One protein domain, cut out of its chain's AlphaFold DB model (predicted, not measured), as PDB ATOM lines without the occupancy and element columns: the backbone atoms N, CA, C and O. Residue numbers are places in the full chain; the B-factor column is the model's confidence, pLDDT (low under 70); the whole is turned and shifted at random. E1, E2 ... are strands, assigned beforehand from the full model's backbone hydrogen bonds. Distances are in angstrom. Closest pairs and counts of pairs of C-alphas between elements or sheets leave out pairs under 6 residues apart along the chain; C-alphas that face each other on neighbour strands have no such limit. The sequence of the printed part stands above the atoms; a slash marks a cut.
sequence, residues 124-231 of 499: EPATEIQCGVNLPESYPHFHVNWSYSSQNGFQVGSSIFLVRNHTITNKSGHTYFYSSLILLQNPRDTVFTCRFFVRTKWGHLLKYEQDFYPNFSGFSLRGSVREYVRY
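This is residues 124 to 231 of the 499 residues of an uncharacterized protein of Rodentolepis nana (UniProt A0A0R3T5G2). Two strongly twisted sheets lie face to face as a sandwich: three long strands, E2, E5 and E6, with the short E7 and E8 along different parts of E6, make the larger layer, and E1, E4 and E3 make the smaller. The chain changes from one layer to the other at the links E1 to E2, E2 to E3 and E4 to E5. The printed part has 108 residues, with eight named strands in the order E1 to E8 and no named helix, so its class is all strand. The larger sheet is branched, the smaller runs E1, E4, E3, and the neighbour strands in both are antiparallel. The whole is compact, with a radius of gyration of the C-alphas of 15.0 A and spans of 41 by 31 by 26 A.

Begin with E6, residues 205 to 215. On one side of it look for E5, residues 190 to 199, its hairpin partner, where N 194 and O 210 are 2.8 A apart, within hydrogen-bond range. On the other side are E7, residues 218 to 221, beside 212 to 215, with N 213 and O 220 at 2.9 A, and E8, residues 226 to 230, beside 206 to 209, with N 228 and O 207 at 3.0 A. E5, E6 and E7 form a meander, each strand the antiparallel neighbour of the one before. E2, residues 141 to 150, is on the other side of E5 from E6, with N 145 and O 195 at 2.8 A. In the second sheet, E4, residues 174 to 183, is the inner strand; find N 129 and O 181, 2.8 A apart, between it and E1, residues 127 to 136, and N 164 and O 180, 2.8 A apart, between it and its hairpin partner E3, residues 161 to 170. In this sandwich, two sheets face to face, the parts that face each other are 9.6 A apart centre to centre, and the strands of one sheet stand at 32 degrees to those of the other. Across it, the closest C-alphas of E1 and E5 are those of Cys 131 and Cys 194, 6.6 A apart. E3 and E6 are apart.

Find C-alpha 127 at (181.149, 217.359, 172.840); from there E1 runs 29.4 A to C-alpha 136. E2 measures 30.4 A, E3 and E4 29.0 A each, and E5 29.2 A. E6, the longest by residues, runs 32.2 A from C-alpha 205 at (185.325, 246.461, 182.145). E7 and E8 are short, and E8 ends at C-alpha 230, (186.011, 245.897, 188.419).

The two C-alphas farthest apart are those of Glu 124 and Trp 202, at 46.3 A. The printed part has no cut, and no link is long. Look at the B-factor column for low confidence: residues 152 to 162 and 222 to 231 are among the 32 under 70, and the mean pLDDT of the printed part is 74.3.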
ATOM      1  N   GLU A 124     182.999 210.062 165.790       42.72
ATOM      2  CA  GLU A 124     181.895 210.088 166.767       42.72
ATOM      3  C   GLU A 124     181.829 211.424 167.545       42.72
ATOM      4  O   GLU A 124     182.804 212.180 167.561       42.72
ATOM      5  N   PRO A 125     180.671 211.770 168.145       48.97
ATOM      6  CA  PRO A 125     180.263 213.151 168.381       48.97
ATOM      7  C   PRO A 125     181.232 213.944 169.256       48.97
ATOM      8  O   PRO A 125     181.501 213.602 170.409       48.97
ATOM      9  N   ALA A 126     181.692 215.071 168.712       56.28
ATOM     10  CA  ALA A 126     182.426 216.058 169.479       56.28
ATOM     11  C   ALA A 126     181.495 216.664 170.535       56.28
ATOM     12  O   ALA A 126     180.373 217.074 170.228       56.28
ATOM     13  N   THR A 127     181.944 216.721 171.787       68.94
ATOM     14  CA  THR A 127     181.149 217.359 172.840       68.94
ATOM     15  C   THR A 127     181.256 218.872 172.671       68.94
ATOM     16  O   THR A 127     182.362 219.410 172.627       68.94
ATOM     17  N   GLU A 128     180.122 219.559 172.535       80.25
ATOM     18  CA  GLU A 128     180.069 221.016 172.398       80.25
ATOM     19  C   GLU A 128     179.659 221.637 173.736       80.25
ATOM     20  O   GLU A 128     178.569 221.386 174.247       80.25
ATOM     21  N   ILE A 129     180.542 222.449 174.313       82.62
ATOM     22  CA  ILE A 129     180.247 223.266 175.490       82.62
ATOM     23  C   ILE A 129     179.874 224.655 174.999       82.62
ATOM     24  O   ILE A 129     180.710 225.336 174.411       82.62
ATOM     25  N   GLN A 130     178.649 225.096 175.268       86.25
ATOM     26  CA  GLN A 130     178.194 226.428 174.886       86.25
ATOM     27  C   GLN A 130     178.106 227.350 176.102       86.25
ATOM     28  O   GLN A 130     177.520 227.020 177.130       86.25
ATOM     29  N   CYS A 131     178.678 228.534 175.950       85.75
ATOM     30  CA  CYS A 131     178.717 229.612 176.920       85.75
ATOM     31  C   CYS A 131     178.060 230.843 176.298       85.75
ATOM     32  O   CYS A 131     178.374 231.197 175.161       85.75
ATOM     33  N   GLY A 132     177.133 231.485 177.003       87.19
ATOM     34  CA  GLY A 132     176.337 232.581 176.453       87.19
ATOM     35  C   GLY A 132     176.280 233.790 177.374       87.19
ATOM     36  O   GLY A 132     176.199 233.642 178.592       87.19
ATOM     37  N   VAL A 133     176.282 234.987 176.792       87.56
ATOM     38  CA  VAL A 133     176.030 236.244 177.501       87.56
ATOM     39  C   VAL A 133     175.045 237.098 176.708       87.56
ATOM     40  O   VAL A 133     175.121 237.191 175.483       87.56
ATOM     41  N   ASN A 134     174.097 237.709 177.412       88.38
ATOM     42  CA  ASN A 134     173.162 238.659 176.826       88.38
ATOM     43  C   ASN A 134     173.681 240.078 177.069       88.38
ATOM     44  O   ASN A 134     173.825 240.488 178.221       88.38
ATOM     45  N   LEU A 135     173.983 240.809 175.998       86.50
ATOM     46  CA  LEU A 135     174.575 242.140 176.060       86.50
ATOM     47  C   LEU A 135     173.654 243.172 175.397       86.50
ATOM     48  O   LEU A 135     173.219 242.965 174.266       86.50
ATOM     49  N   PRO A 136     173.390 244.319 176.039       85.56
ATOM     50  CA  PRO A 136     172.832 245.491 175.374       85.56
ATOM     51  C   PRO A 136     173.624 245.872 174.113       85.56
ATOM     52  O   PRO A 136     174.857 245.906 174.151       85.56
ATOM     53  N   GLU A 137     172.944 246.281 173.035       80.62
ATOM     54  CA  GLU A 137     173.579 246.806 171.802       80.62
ATOM     55  C   GLU A 137     174.557 247.960 172.066       80.62
ATOM     56  O   GLU A 137     175.466 248.233 171.284       80.62
ATOM     57  N   SER A 138     174.405 248.640 173.204       78.81
ATOM     58  CA  SER A 138     175.294 249.713 173.620       78.81
ATOM     59  C   SER A 138     176.727 249.273 173.941       78.81
ATOM     60  O   SER A 138     177.549 250.149 174.187       78.81
ATOM     61  N   TYR A 139     177.052 247.980 173.975       81.31
ATOM     62  CA  TYR A 139     178.403 247.499 174.265       81.31
ATOM     63  C   TYR A 139     179.172 247.174 172.975       81.31
ATOM     64  O   TYR A 139     179.005 246.090 172.424       81.31
ATOM     65  N   PRO A 140     180.025 248.099 172.480       67.19
ATOM     66  CA  PRO A 140     180.621 247.988 171.147       67.19
ATOM     67  C   PRO A 140     181.747 246.952 171.070       67.19
ATOM     68  O   PRO A 140     182.097 246.504 169.982       67.19
ATOM     69  N   HIS A 141     182.337 246.592 172.213       78.56
ATOM     70  CA  HIS A 141     183.516 245.740 172.271       78.56
ATOM     71  C   HIS A 141     183.392 244.737 173.410       78.56
ATOM     72  O   HIS A 141     183.264 245.105 174.582       78.56
ATOM     73  N   PHE A 142     183.482 243.463 173.056       80.25
ATOM     74  CA  PHE A 142     183.625 242.377 174.003       80.25
ATOM     75  C   PHE A 142     184.633 241.359 173.459       80.25
ATOM     76  O   PHE A 142     184.839 241.249 172.252       80.25
ATOM     77  N   HIS A 143     185.263 240.624 174.365       84.31
ATOM     78  CA  HIS A 143     186.213 239.561 174.065       84.31
ATOM     79  C   HIS A 143     185.857 238.320 174.883       84.31
ATOM     80  O   HIS A 143     185.368 238.438 176.010       84.31
ATOM     81  N   VAL A 144     186.114 237.136 174.329       84.00
ATOM     82  CA  VAL A 144     185.841 235.858 174.992       84.00
ATOM     83  C   VAL A 144     187.114 235.057 175.094       84.00
ATOM     84  O   VAL A 144     187.778 234.819 174.093       84.00
ATOM     85  N   ASN A 145     187.427 234.615 176.304       86.88
ATOM     86  CA  ASN A 145     188.565 233.762 176.571       86.88
ATOM     87  C   ASN A 145     188.092 232.413 177.114       86.88
ATOM     88  O   ASN A 145     187.316 232.371 178.069       86.88
ATOM     89  N   TRP A 146     188.598 231.328 176.537       86.06
ATOM     90  CA  TRP A 146     188.444 229.986 177.077       86.06
ATOM     91  C   TRP A 146     189.743 229.569 177.747       86.06
ATOM     92  O   TRP A 146     190.811 229.596 177.145       86.06
ATOM     93  N   SER A 147     189.641 229.140 178.995       84.69
ATOM     94  CA  SER A 147     190.732 228.489 179.710       84.69
ATOM     95  C   SER A 147     190.271 227.133 180.206       84.69
ATOM     96  O   SER A 147     189.079 226.929 180.416       84.69
ATOM     97  N   TYR A 148     191.201 226.217 180.423       84.88
ATOM     98  CA  TYR A 148     190.911 224.952 181.075       84.88
ATOM     99  C   TYR A 148     191.936 224.675 182.163       84.88
ATOM    100  O   TYR A 148     193.079 225.128 182.085       84.88
ATOM    101  N   SER A 149     191.521 223.941 183.186       80.75
ATOM    102  CA  SER A 149     192.406 223.441 184.231       80.75
ATOM    103  C   SER A 149     192.229 221.935 184.352       80.75
ATOM    104  O   SER A 149     191.127 221.459 184.631       80.75
ATOM    105  N   SER A 150     193.320 221.197 184.153       79.81
ATOM    106  CA  SER A 150     193.418 219.790 184.534       79.81
ATOM    107  C   SER A 150     194.003 219.702 185.944       79.81
ATOM    108  O   SER A 150     194.854 220.515 186.311       79.81
ATOM    109  N   GLN A 151     193.578 218.712 186.734       70.00
ATOM    110  CA  GLN A 151     194.121 218.470 188.080       70.00
ATOM    111  C   GLN A 151     195.650 218.249 188.086       70.00
ATOM    112  O   GLN A 151     196.293 218.494 189.100       70.00
ATOM    113  N   ASN A 152     196.242 217.882 186.941       59.44
ATOM    114  CA  ASN A 152     197.676 217.606 186.793       59.44
ATOM    115  C   ASN A 152     198.521 218.819 186.341       59.44
ATOM    116  O   ASN A 152     199.666 218.652 185.923       59.44
ATOM    117  N   GLY A 153     197.987 220.040 186.442       51.84
ATOM    118  CA  GLY A 153     198.682 221.278 186.081       51.84
ATOM    119  C   GLY A 153     198.233 221.856 184.736       51.84
ATOM    120  O   GLY A 153     197.764 221.148 183.845       51.84
ATOM    121  N   PHE A 154     198.341 223.180 184.607       43.09
ATOM    122  CA  PHE A 154     197.971 223.926 183.402       43.09
ATOM    123  C   PHE A 154     198.906 223.566 182.238       43.09
ATOM    124  O   PHE A 154     199.992 224.127 182.119       43.09
ATOM    125  N   GLN A 155     198.492 222.663 181.352       42.66
ATOM    126  CA  GLN A 155     199.070 222.591 180.012       42.66
ATOM    127  C   GLN A 155     198.190 223.420 179.085       42.66
ATOM    128  O   GLN A 155     197.007 223.147 178.983       42.66
ATOM    129  N   VAL A 156     198.746 224.447 178.442       40.06
ATOM    130  CA  VAL A 156     198.059 225.244 177.413       40.06
ATOM    131  C   VAL A 156     198.467 224.678 176.054       40.06
ATOM    132  O   VAL A 156     199.309 225.228 175.354       40.06
ATOM    133  N   GLY A 157     197.920 223.516 175.704       45.69
ATOM    134  CA  GLY A 157     197.972 222.994 174.338       45.69
ATOM    135  C   GLY A 157     196.746 223.480 173.569       45.69
ATOM    136  O   GLY A 157     195.634 223.038 173.852       45.69
ATOM    137  N   SER A 158     196.921 224.403 172.624       46.38
ATOM    138  CA  SER A 158     195.850 224.979 171.790       46.38
ATOM    139  C   SER A 158     195.394 224.067 170.640       46.38
ATOM    140  O   SER A 158     194.509 224.435 169.874       46.38
ATOM    141  N   SER A 159     195.962 222.866 170.508       47.81
ATOM    142  CA  SER A 159     195.771 221.980 169.352       47.81
ATOM    143  C   SER A 159     194.592 220.998 169.456       47.81
ATOM    144  O   SER A 159     194.372 220.232 168.521       47.81
ATOM    145  N   ILE A 160     193.830 220.997 170.560       57.12
ATOM    146  CA  ILE A 160     192.812 219.956 170.839       57.12
ATOM    147  C   ILE A 160     191.368 220.494 170.791       57.12
ATOM    148  O   ILE A 160     190.415 219.713 170.750       57.12
ATOM    149  N   PHE A 161     191.176 221.815 170.731       66.56
ATOM    150  CA  PHE A 161     189.852 222.429 170.857       66.56
ATOM    151  C   PHE A 161     189.559 223.406 169.724       66.56
ATOM    152  O   PHE A 161     190.429 224.167 169.305       66.56
ATOM    153  N   LEU A 162     188.311 223.422 169.257       67.25
ATOM    154  CA  LEU A 162     187.833 224.419 168.300       67.25
ATOM    155  C   LEU A 162     186.909 225.397 169.026       67.25
ATOM    156  O   LEU A 162     185.928 224.980 169.640       67.25
ATOM    157  N   VAL A 163     187.205 226.695 168.938       75.12
ATOM    158  CA  VAL A 163     186.351 227.762 169.483       75.12
ATOM    159  C   VAL A 163     185.499 228.348 168.362       75.12
ATOM    160  O   VAL A 163     185.998 228.667 167.282       75.12
ATOM    161  N   ARG A 164     184.203 228.507 168.616       70.62
ATOM    162  CA  ARG A 164     183.233 229.091 167.688       70.62
ATOM    163  C   ARG A 164     182.469 230.199 168.381       70.62
ATOM    164  O   ARG A 164     181.898 229.981 169.432       70.62
ATOM    165  N   ASN A 165     182.381 231.352 167.739       77.69
ATOM    166  CA  ASN A 165     181.657 232.503 168.262       77.69
ATOM    167  C   ASN A 165     180.450 232.802 167.369       77.69
ATOM    168  O   ASN A 165     180.565 232.759 166.144       77.69
ATOM    169  N   HIS A 166     179.296 233.080 167.970       74.38
ATOM    170  CA  HIS A 166     178.054 233.390 167.274       74.38
ATOM    171  C   HIS A 166     177.310 234.529 167.970       74.38
ATOM    172  O   HIS A 166     177.178 234.544 169.191       74.38
ATOM    173  N   THR A 167     176.787 235.466 167.187       76.88
ATOM    174  CA  THR A 167     176.001 236.610 167.658       76.88
ATOM    175  C   THR A 167     174.585 236.536 167.107       76.88
ATOM    176  O   THR A 167     174.392 236.396 165.902       76.88
ATOM    177  N   ILE A 168     173.587 236.666 167.979       78.44
ATOM    178  CA  ILE A 168     172.170 236.777 167.617       78.44
ATOM    179  C   ILE A 168     171.657 238.103 168.154       78.44
ATOM    180  O   ILE A 168     171.551 238.288 169.364       78.44
ATOM    181  N   THR A 169     171.314 239.024 167.265       78.12
ATOM    182  CA  THR A 169     170.628 240.261 167.634       78.12
ATOM    183  C   THR A 169     169.124 240.007 167.682       78.12
ATOM    184  O   THR A 169     168.530 239.500 166.729       78.12
ATOM    185  N   ASN A 170     168.490 240.317 168.813       77.88
ATOM    186  CA  ASN A 170     167.036 240.286 168.940       77.88
ATOM    187  C   ASN A 170     166.463 241.686 168.667       77.88
ATOM    188  O   ASN A 170     167.096 242.698 168.957       77.88
ATOM    189  N   LYS A 171     165.214 241.748 168.196       81.88
ATOM    190  CA  LYS A 171     164.442 242.982 167.971       81.88
ATOM    191  C   LYS A 171     164.322 243.874 169.216       81.88
ATOM    192  O   LYS A 171     163.968 245.038 169.092       81.88
ATOM    193  N   SER A 172     164.612 243.343 170.404       79.56
ATOM    194  CA  SER A 172     164.617 244.063 171.681       79.56
ATOM    195  C   SER A 172     165.886 244.892 171.943       79.56
ATOM    196  O   SER A 172     166.104 245.293 173.087       79.56
ATOM    197  N   GLY A 173     166.765 245.096 170.954       80.06
ATOM    198  CA  GLY A 173     168.018 245.856 171.118       80.06
ATOM    199  C   GLY A 173     169.060 245.154 171.999       80.06
ATOM    200  O   GLY A 173     169.928 245.792 172.599       80.06
ATOM    201  N   HIS A 174     168.928 243.834 172.134       82.56
ATOM    202  CA  HIS A 174     169.835 242.980 172.892       82.56
ATOM    203  C   HIS A 174     170.545 242.019 171.939       82.56
ATOM    204  O   HIS A 174     169.912 241.383 171.091       82.56
ATOM    205  N   THR A 175     171.854 241.893 172.114       80.44
ATOM    206  CA  THR A 175     172.723 240.978 171.381       80.44
ATOM    207  C   THR A 175     173.070 239.802 172.281       80.44
ATOM    208  O   THR A 175     173.804 239.936 173.260       80.44
ATOM    209  N   TYR A 176     172.569 238.624 171.930       83.50
ATOM    210  CA  TYR A 176     172.977 237.370 172.542       83.50
ATOM    211  C   TYR A 176     174.260 236.903 171.878       83.50
ATOM    212  O   TYR A 176     174.287 236.602 170.684       83.50
ATOM    213  N   PHE A 177     175.329 236.838 172.653       82.31
ATOM    214  CA  PHE A 177     176.577 236.263 172.205       82.31
ATOM    215  C   PHE A 177     176.720 234.851 172.763       82.31
ATOM    216  O   PHE A 177     176.550 234.636 173.960       82.31
ATOM    217  N   TYR A 178     177.099 233.911 171.906       83.31
ATOM    218  CA  TYR A 178     177.437 232.547 172.273       83.31
ATOM    219  C   TYR A 178     178.862 232.223 171.831       83.31
ATOM    220  O   TYR A 178     179.231 232.448 170.680       83.31
ATOM    221  N   SER A 179     179.650 231.656 172.734       84.19
ATOM    222  CA  SER A 179     180.896 230.974 172.414       84.19
ATOM    223  C   SER A 179     180.709 229.484 172.646       84.19
ATOM    224  O   SER A 179     180.217 229.089 173.699       84.19
ATOM    225  N   SER A 180     181.111 228.665 171.690       81.50
ATOM    226  CA  SER A 180     181.116 227.215 171.801       81.50
ATOM    227  C   SER A 180     182.546 226.697 171.770       81.50
ATOM    228  O   SER A 180     183.321 227.062 170.883       81.50
ATOM    229  N   LEU A 181     182.875 225.808 172.698       82.06
ATOM    230  CA  LEU A 181     184.095 225.017 172.703       82.06
ATOM    231  C   LEU A 181     183.759 223.596 172.248       82.06
ATOM    232  O   LEU A 181     182.953 222.914 172.876       82.06
ATOM    233  N   ILE A 182     184.365 223.151 171.152       77.94
ATOM    234  CA  ILE A 182     184.124 221.832 170.563       77.94
ATOM    235  C   ILE A 182     185.304 220.931 170.904       77.94
ATOM    236  O   ILE A 182     186.453 221.226 170.558       77.94
ATOM    237  N   LEU A 183     184.996 219.830 171.579       74.94
ATOM    238  CA  LEU A 183     185.949 218.874 172.115       74.94
ATOM    239  C   LEU A 183     185.974 217.635 171.219       74.94
ATOM    240  O   LEU A 183     184.980 216.918 171.128       74.94
ATOM    241  N   LEU A 184     187.111 217.371 170.570       63.47
ATOM    242  CA  LEU A 184     187.294 216.190 169.709       63.47
ATOM    243  C   LEU A 184     187.358 214.870 170.495       63.47
ATOM    244  O   LEU A 184     187.155 213.801 169.931       63.47
ATOM    245  N   GLN A 185     187.672 214.941 171.787       68.19
ATOM    246  CA  GLN A 185     187.695 213.816 172.718       68.19
ATOM    247  C   GLN A 185     187.120 214.278 174.051       68.19
ATOM    248  O   GLN A 185     187.313 215.436 174.414       68.19
ATOM    249  N   ASN A 186     186.446 213.383 174.781       66.19
ATOM    250  CA  ASN A 186     185.900 213.690 176.101       66.19
ATOM    251  C   ASN A 186     187.053 213.903 177.108       66.19
ATOM    252  O   ASN A 186     187.749 212.941 177.456       66.19
ATOM    253  N   PRO A 187     187.283 215.143 177.568       69.06
ATOM    254  CA  PRO A 187     188.388 215.483 178.442       69.06
ATOM    255  C   PRO A 187     187.984 215.145 179.880       69.06
ATOM    256  O   PRO A 187     187.443 215.971 180.618       69.06
ATOM    257  N   ARG A 188     188.219 213.887 180.269       70.50
ATOM    258  CA  ARG A 188     187.995 213.432 181.648       70.50
ATOM    259  C   ARG A 188     188.738 214.367 182.613       70.50
ATOM    260  O   ARG A 188     189.872 214.765 182.350       70.50
ATOM    261  N   ASP A 189     188.057 214.773 183.682       76.88
ATOM    262  CA  ASP A 189     188.607 215.577 184.786       76.88
ATOM    263  C   ASP A 189     189.147 216.974 184.422       76.88
ATOM    264  O   ASP A 189     189.930 217.565 185.169       76.88
ATOM    265  N   THR A 190     188.718 217.539 183.287       81.69
ATOM    266  CA  THR A 190     189.122 218.888 182.859       81.69
ATOM    267  C   THR A 190     187.994 219.890 183.055       81.69
ATOM    268  O   THR A 190     186.927 219.752 182.465       81.69
ATOM    269  N   VAL A 191     188.238 220.929 183.851       85.50
ATOM    270  CA  VAL A 191     187.291 222.040 184.024       85.50
ATOM    271  C   VAL A 191     187.537 223.069 182.933       85.50
ATOM    272  O   VAL A 191     188.677 223.500 182.758       85.50
ATOM    273  N   PHE A 192     186.486 223.485 182.233       87.94
ATOM    274  CA  PHE A 192     186.551 224.563 181.248       87.94
ATOM    275  C   PHE A 192     185.932 225.824 181.818       87.94
ATOM    276  O   PHE A 192     184.834 225.797 182.355       87.94
ATOM    277  N   THR A 193     186.612 226.944 181.648       87.25
ATOM    278  CA  THR A 193     186.167 228.252 182.107       87.25
ATOM    279  C   THR A 193     186.074 229.184 180.913       87.25
ATOM    280  O   THR A 193     187.073 229.474 180.252       87.25
ATOM    281  N   CYS A 194     184.870 229.677 180.663       88.94
ATOM    282  CA  CYS A 194     184.568 230.703 179.681       88.94
ATOM    283  C   CYS A 194     184.523 232.067 180.374       88.94
ATOM    284  O   CYS A 194     183.828 232.241 181.378       88.94
ATOM    285  N   ARG A 195     185.267 233.047 179.852       88.56
ATOM    286  CA  ARG A 195     185.316 234.417 180.378       88.56
ATOM    287  C   ARG A 195     184.942 235.422 179.305       88.56
ATOM    288  O   ARG A 195     185.661 235.550 178.319       88.56
ATOM    289  N   PHE A 196     183.886 236.190 179.541       85.44
ATOM    290  CA  PHE A 196     183.572 237.375 178.750       85.44
ATOM    291  C   PHE A 196     184.157 238.612 179.408       85.44
ATOM    292  O   PHE A 196     183.975 238.844 180.603       85.44
ATOM    293  N   PHE A 197     184.803 239.435 178.600       85.69
ATOM    294  CA  PHE A 197     185.267 240.761 178.963       85.69
ATOM    295  C   PHE A 197     184.493 241.758 178.117       85.69
ATOM    296  O   PHE A 197     184.630 241.756 176.898       85.69
ATOM    297  N   VAL A 198     183.663 242.586 178.741       86.50
ATOM    298  CA  VAL A 198     182.798 243.543 178.042       86.50
ATOM    299  C   VAL A 198     183.210 244.943 178.444       86.50
ATOM    300  O   VAL A 198     183.214 245.281 179.629       86.50
ATOM    301  N   ARG A 199     183.548 245.779 177.464       82.69
ATOM    302  CA  ARG A 199     183.868 247.181 177.720       82.69
ATOM    303  C   ARG A 199     182.621 248.029 177.523       82.69
ATOM    304  O   ARG A 199     182.077 248.132 176.424       82.69
ATOM    305  N   THR A 200     182.168 248.651 178.603       83.81
ATOM    306  CA  THR A 200     181.028 249.569 178.568       83.81
ATOM    307  C   THR A 200     181.382 250.870 177.843       83.81
ATOM    308  O   THR A 200     182.556 251.246 177.782       83.81
ATOM    309  N   LYS A 201     180.378 251.619 177.357       81.50
ATOM    310  CA  LYS A 201     180.586 252.973 176.791       81.50
ATOM    311  C   LYS A 201     181.316 253.917 177.752       81.50
ATOM    312  O   LYS A 201     182.030 254.809 177.318       81.50
ATOM    313  N   TRP A 202     181.158 253.688 179.053       82.69
ATOM    314  CA  TRP A 202     181.774 254.464 180.130       82.69
ATOM    315  C   TRP A 202     183.209 254.023 180.458       82.69
ATOM    316  O   TRP A 202     183.823 254.540 181.385       82.69
ATOM    317  N   GLY A 203     183.752 253.050 179.720       81.75
ATOM    318  CA  GLY A 203     185.101 252.529 179.917       81.75
ATOM    319  C   GLY A 203     185.231 251.489 181.032       81.75
ATOM    320  O   GLY A 203     186.322 250.950 181.202       81.75
ATOM    321  N   HIS A 204     184.153 251.158 181.755       81.88
ATOM    322  CA  HIS A 204     184.162 250.057 182.724       81.88
ATOM    323  C   HIS A 204     184.322 248.712 182.016       81.88
ATOM    324  O   HIS A 204     183.689 248.485 180.983       81.88
ATOM    325  N   LEU A 205     185.141 247.835 182.593       83.69
ATOM    326  CA  LEU A 205     185.325 246.461 182.145       83.69
ATOM    327  C   LEU A 205     184.470 245.539 183.020       83.69
ATOM    328  O   LEU A 205     184.748 245.369 184.208       83.69
ATOM    329  N   LEU A 206     183.430 244.960 182.431       85.88
ATOM    330  CA  LEU A 206     182.620 243.920 183.054       85.88
ATOM    331  C   LEU A 206     183.239 242.563 182.727       85.88
ATOM    332  O   LEU A 206     183.605 242.306 181.576       85.88
ATOM    333  N   LYS A 207     183.370 241.705 183.740       88.69
ATOM    334  CA  LYS A 207     183.862 240.335 183.581       88.69
ATOM    335  C   LYS A 207     182.748 239.358 183.943       88.69
ATOM    336  O   LYS A 207     182.298 239.357 185.088       88.69
ATOM    337  N   TYR A 208     182.367 238.508 182.995       86.88
ATOM    338  CA  TYR A 208     181.477 237.369 183.231       86.88
ATOM    339  C   TYR A 208     182.285 236.085 183.146       86.88
ATOM    340  O   TYR A 208     183.066 235.910 182.213       86.88
ATOM    341  N   GLU A 209     182.119 235.198 184.117       87.75
ATOM    342  CA  GLU A 209     182.854 233.937 184.190       87.75
ATOM    343  C   GLU A 209     181.886 232.775 184.414       87.75
ATOM    344  O   GLU A 209     180.993 232.856 185.265       87.75
ATOM    345  N   GLN A 210     182.056 231.718 183.620       88.75
ATOM    346  CA  GLN A 210     181.229 230.519 183.645       88.75
ATOM    347  C   GLN A 210     182.113 229.273 183.559       88.75
ATOM    348  O   GLN A 210     182.870 229.111 182.601       88.75
ATOM    349  N   ASP A 211     181.996 228.400 184.559       88.00
ATOM    350  CA  ASP A 211     182.760 227.156 184.643       88.00
ATOM    351  C   ASP A 211     181.895 225.939 184.278       88.00
ATOM    352  O   ASP A 211     180.757 225.798 184.740       88.00
ATOM    353  N   PHE A 212     182.485 225.022 183.516       86.38
ATOM    354  CA  PHE A 212     181.901 223.787 183.015       86.38
ATOM    355  C   PHE A 212     182.717 222.590 183.505       86.38
ATOM    356  O   PHE A 212     183.920 222.497 183.258       86.38
ATOM    357  N   TYR A 213     182.043 221.668 184.188       83.50
ATOM    358  CA  TYR A 213     182.637 220.468 184.771       83.50
ATOM    359  C   TYR A 213     182.132 219.246 184.019       83.50
ATOM    360  O   TYR A 213     180.921 219.156 183.800       83.50
ATOM    361  N   PRO A 214     183.011 218.304 183.649       80.06
ATOM    362  CA  PRO A 214     182.584 217.067 183.031       80.06
ATOM    363  C   PRO A 214     181.747 216.270 184.038       80.06
ATOM    364  O   PRO A 214     182.067 216.206 185.226       80.06
ATOM    365  N   ASN A 215     180.660 215.676 183.566       75.69
ATOM    366  CA  ASN A 215     179.819 214.765 184.330       75.69
ATOM    367  C   ASN A 215     179.453 213.543 183.471       75.69
ATOM    368  O   ASN A 215     179.763 213.488 182.281       75.69
ATOM    369  N   PHE A 216     178.778 212.554 184.060       63.09
ATOM    370  CA  PHE A 216     178.396 211.326 183.347       63.09
ATOM    371  C   PHE A 216     177.489 211.566 182.125       63.09
ATOM    372  O   PHE A 216     177.421 210.715 181.247       63.09
ATOM    373  N   SER A 217     176.826 212.723 182.050       63.59
ATOM    374  CA  SER A 217     175.942 213.134 180.952       63.59
ATOM    375  C   SER A 217     176.571 214.134 179.964       63.59
ATOM    376  O   SER A 217     175.868 214.630 179.090       63.59
ATOM    377  N   GLY A 218     177.862 214.468 180.096       75.38
ATOM    378  CA  GLY A 218     178.524 215.525 179.322       75.38
ATOM    379  C   GLY A 218     179.153 216.584 180.226       75.38
ATOM    380  O   GLY A 218     180.192 216.330 180.828       75.38
ATOM    381  N   PHE A 219     178.540 217.770 180.318       78.75
ATOM    382  CA  PHE A 219     179.029 218.885 181.136       78.75
ATOM    383  C   PHE A 219     177.922 219.499 182.000       78.75
ATOM    384  O   PHE A 219     176.792 219.679 181.553       78.75
ATOM    385  N   SER A 220     178.263 219.874 183.232       79.00
ATOM    386  CA  SER A 220     177.414 220.648 184.143       79.00
ATOM    387  C   SER A 220     178.013 222.014 184.453       79.00
ATOM    388  O   SER A 220     179.226 222.155 184.618       79.00
ATOM    389  N   LEU A 221     177.136 223.005 184.585       80.25
ATOM    390  CA  LEU A 221     177.463 224.359 185.018       80.25
ATOM    391  C   LEU A 221     177.679 224.413 186.533       80.25
ATOM    392  O   LEU A 221     176.846 223.920 187.294       80.25
ATOM    393  N   ARG A 222     178.756 225.063 186.989       62.94
ATOM    394  CA  ARG A 222     178.964 225.321 188.424       62.94
ATOM    395  C   ARG A 222     178.486 226.715 188.805       62.94
ATOM    396  O   ARG A 222     179.222 227.691 188.697       62.94
ATOM    397  N   GLY A 223     177.276 226.768 189.350       56.59
ATOM    398  CA  GLY A 223     176.696 227.983 189.925       56.59
ATOM    399  C   GLY A 223     176.195 228.993 188.888       56.59
ATOM    400  O   GLY A 223     176.356 228.821 187.681       56.59
ATOM    401  N   SER A 224     175.538 230.046 189.379       54.00
ATOM    402  CA  SER A 224     175.075 231.170 188.563       54.00
ATOM    403  C   SER A 224     176.257 231.967 188.001       54.00
ATOM    404  O   SER A 224     177.306 232.056 188.642       54.00
ATOM    405  N   VAL A 225     176.065 232.574 186.823       58.81
ATOM    406  CA  VAL A 225     177.035 233.479 186.183       58.81
ATOM    407  C   VAL A 225     177.543 234.490 187.211       58.81
ATOM    408  O   VAL A 225     176.750 235.214 187.815       58.81
ATOM    409  N   ARG A 226     178.861 234.524 187.439       59.19
ATOM    410  CA  ARG A 226     179.465 235.492 188.360       59.19
ATOM    411  C   ARG A 226     179.815 236.753 187.587       59.19
ATOM    412  O   ARG A 226     180.722 236.738 186.756       59.19
ATOM    413  N   GLU A 227     179.087 237.827 187.860       57.84
ATOM    414  CA  GLU A 227     179.399 239.161 187.358       57.84
ATOM    415  C   GLU A 227     180.367 239.849 188.323       57.84
ATOM    416  O   GLU A 227     180.060 240.063 189.495       57.84
ATOM    417  N   TYR A 228     181.556 240.193 187.831       57.09
ATOM    418  CA  TYR A 228     182.510 241.003 188.578       57.09
ATOM    419  C   TYR A 228     182.594 242.387 187.936       57.09
ATOM    420  O   TYR A 228     183.106 242.541 186.823       57.09
ATOM    421  N   VAL A 229     182.134 243.411 188.656       50.62
ATOM    422  CA  VAL A 229     182.343 244.812 188.274       50.62
ATOM    423  C   VAL A 229     183.687 245.257 188.840       50.62
ATOM    424  O   VAL A 229     183.817 245.520 190.036       50.62
ATOM    425  N   ARG A 230     184.720 245.341 187.996       42.41
ATOM    426  CA  ARG A 230     186.011 245.897 188.419       42.41
ATOM    427  C   ARG A 230     185.978 247.412 188.231       42.41
ATOM    428  O   ARG A 230     186.127 247.910 187.118       42.41
ATOM    429  N   TYR A 231     185.784 248.154 189.319       36.03
ATOM    430  CA  TYR A 231     185.951 249.607 189.315       36.03
ATOM    431  C   TYR A 231     187.439 249.942 189.170       36.03
ATOM    432  O   TYR A 231     188.219 249.763 190.103       36.03
TER     433      TYR A 231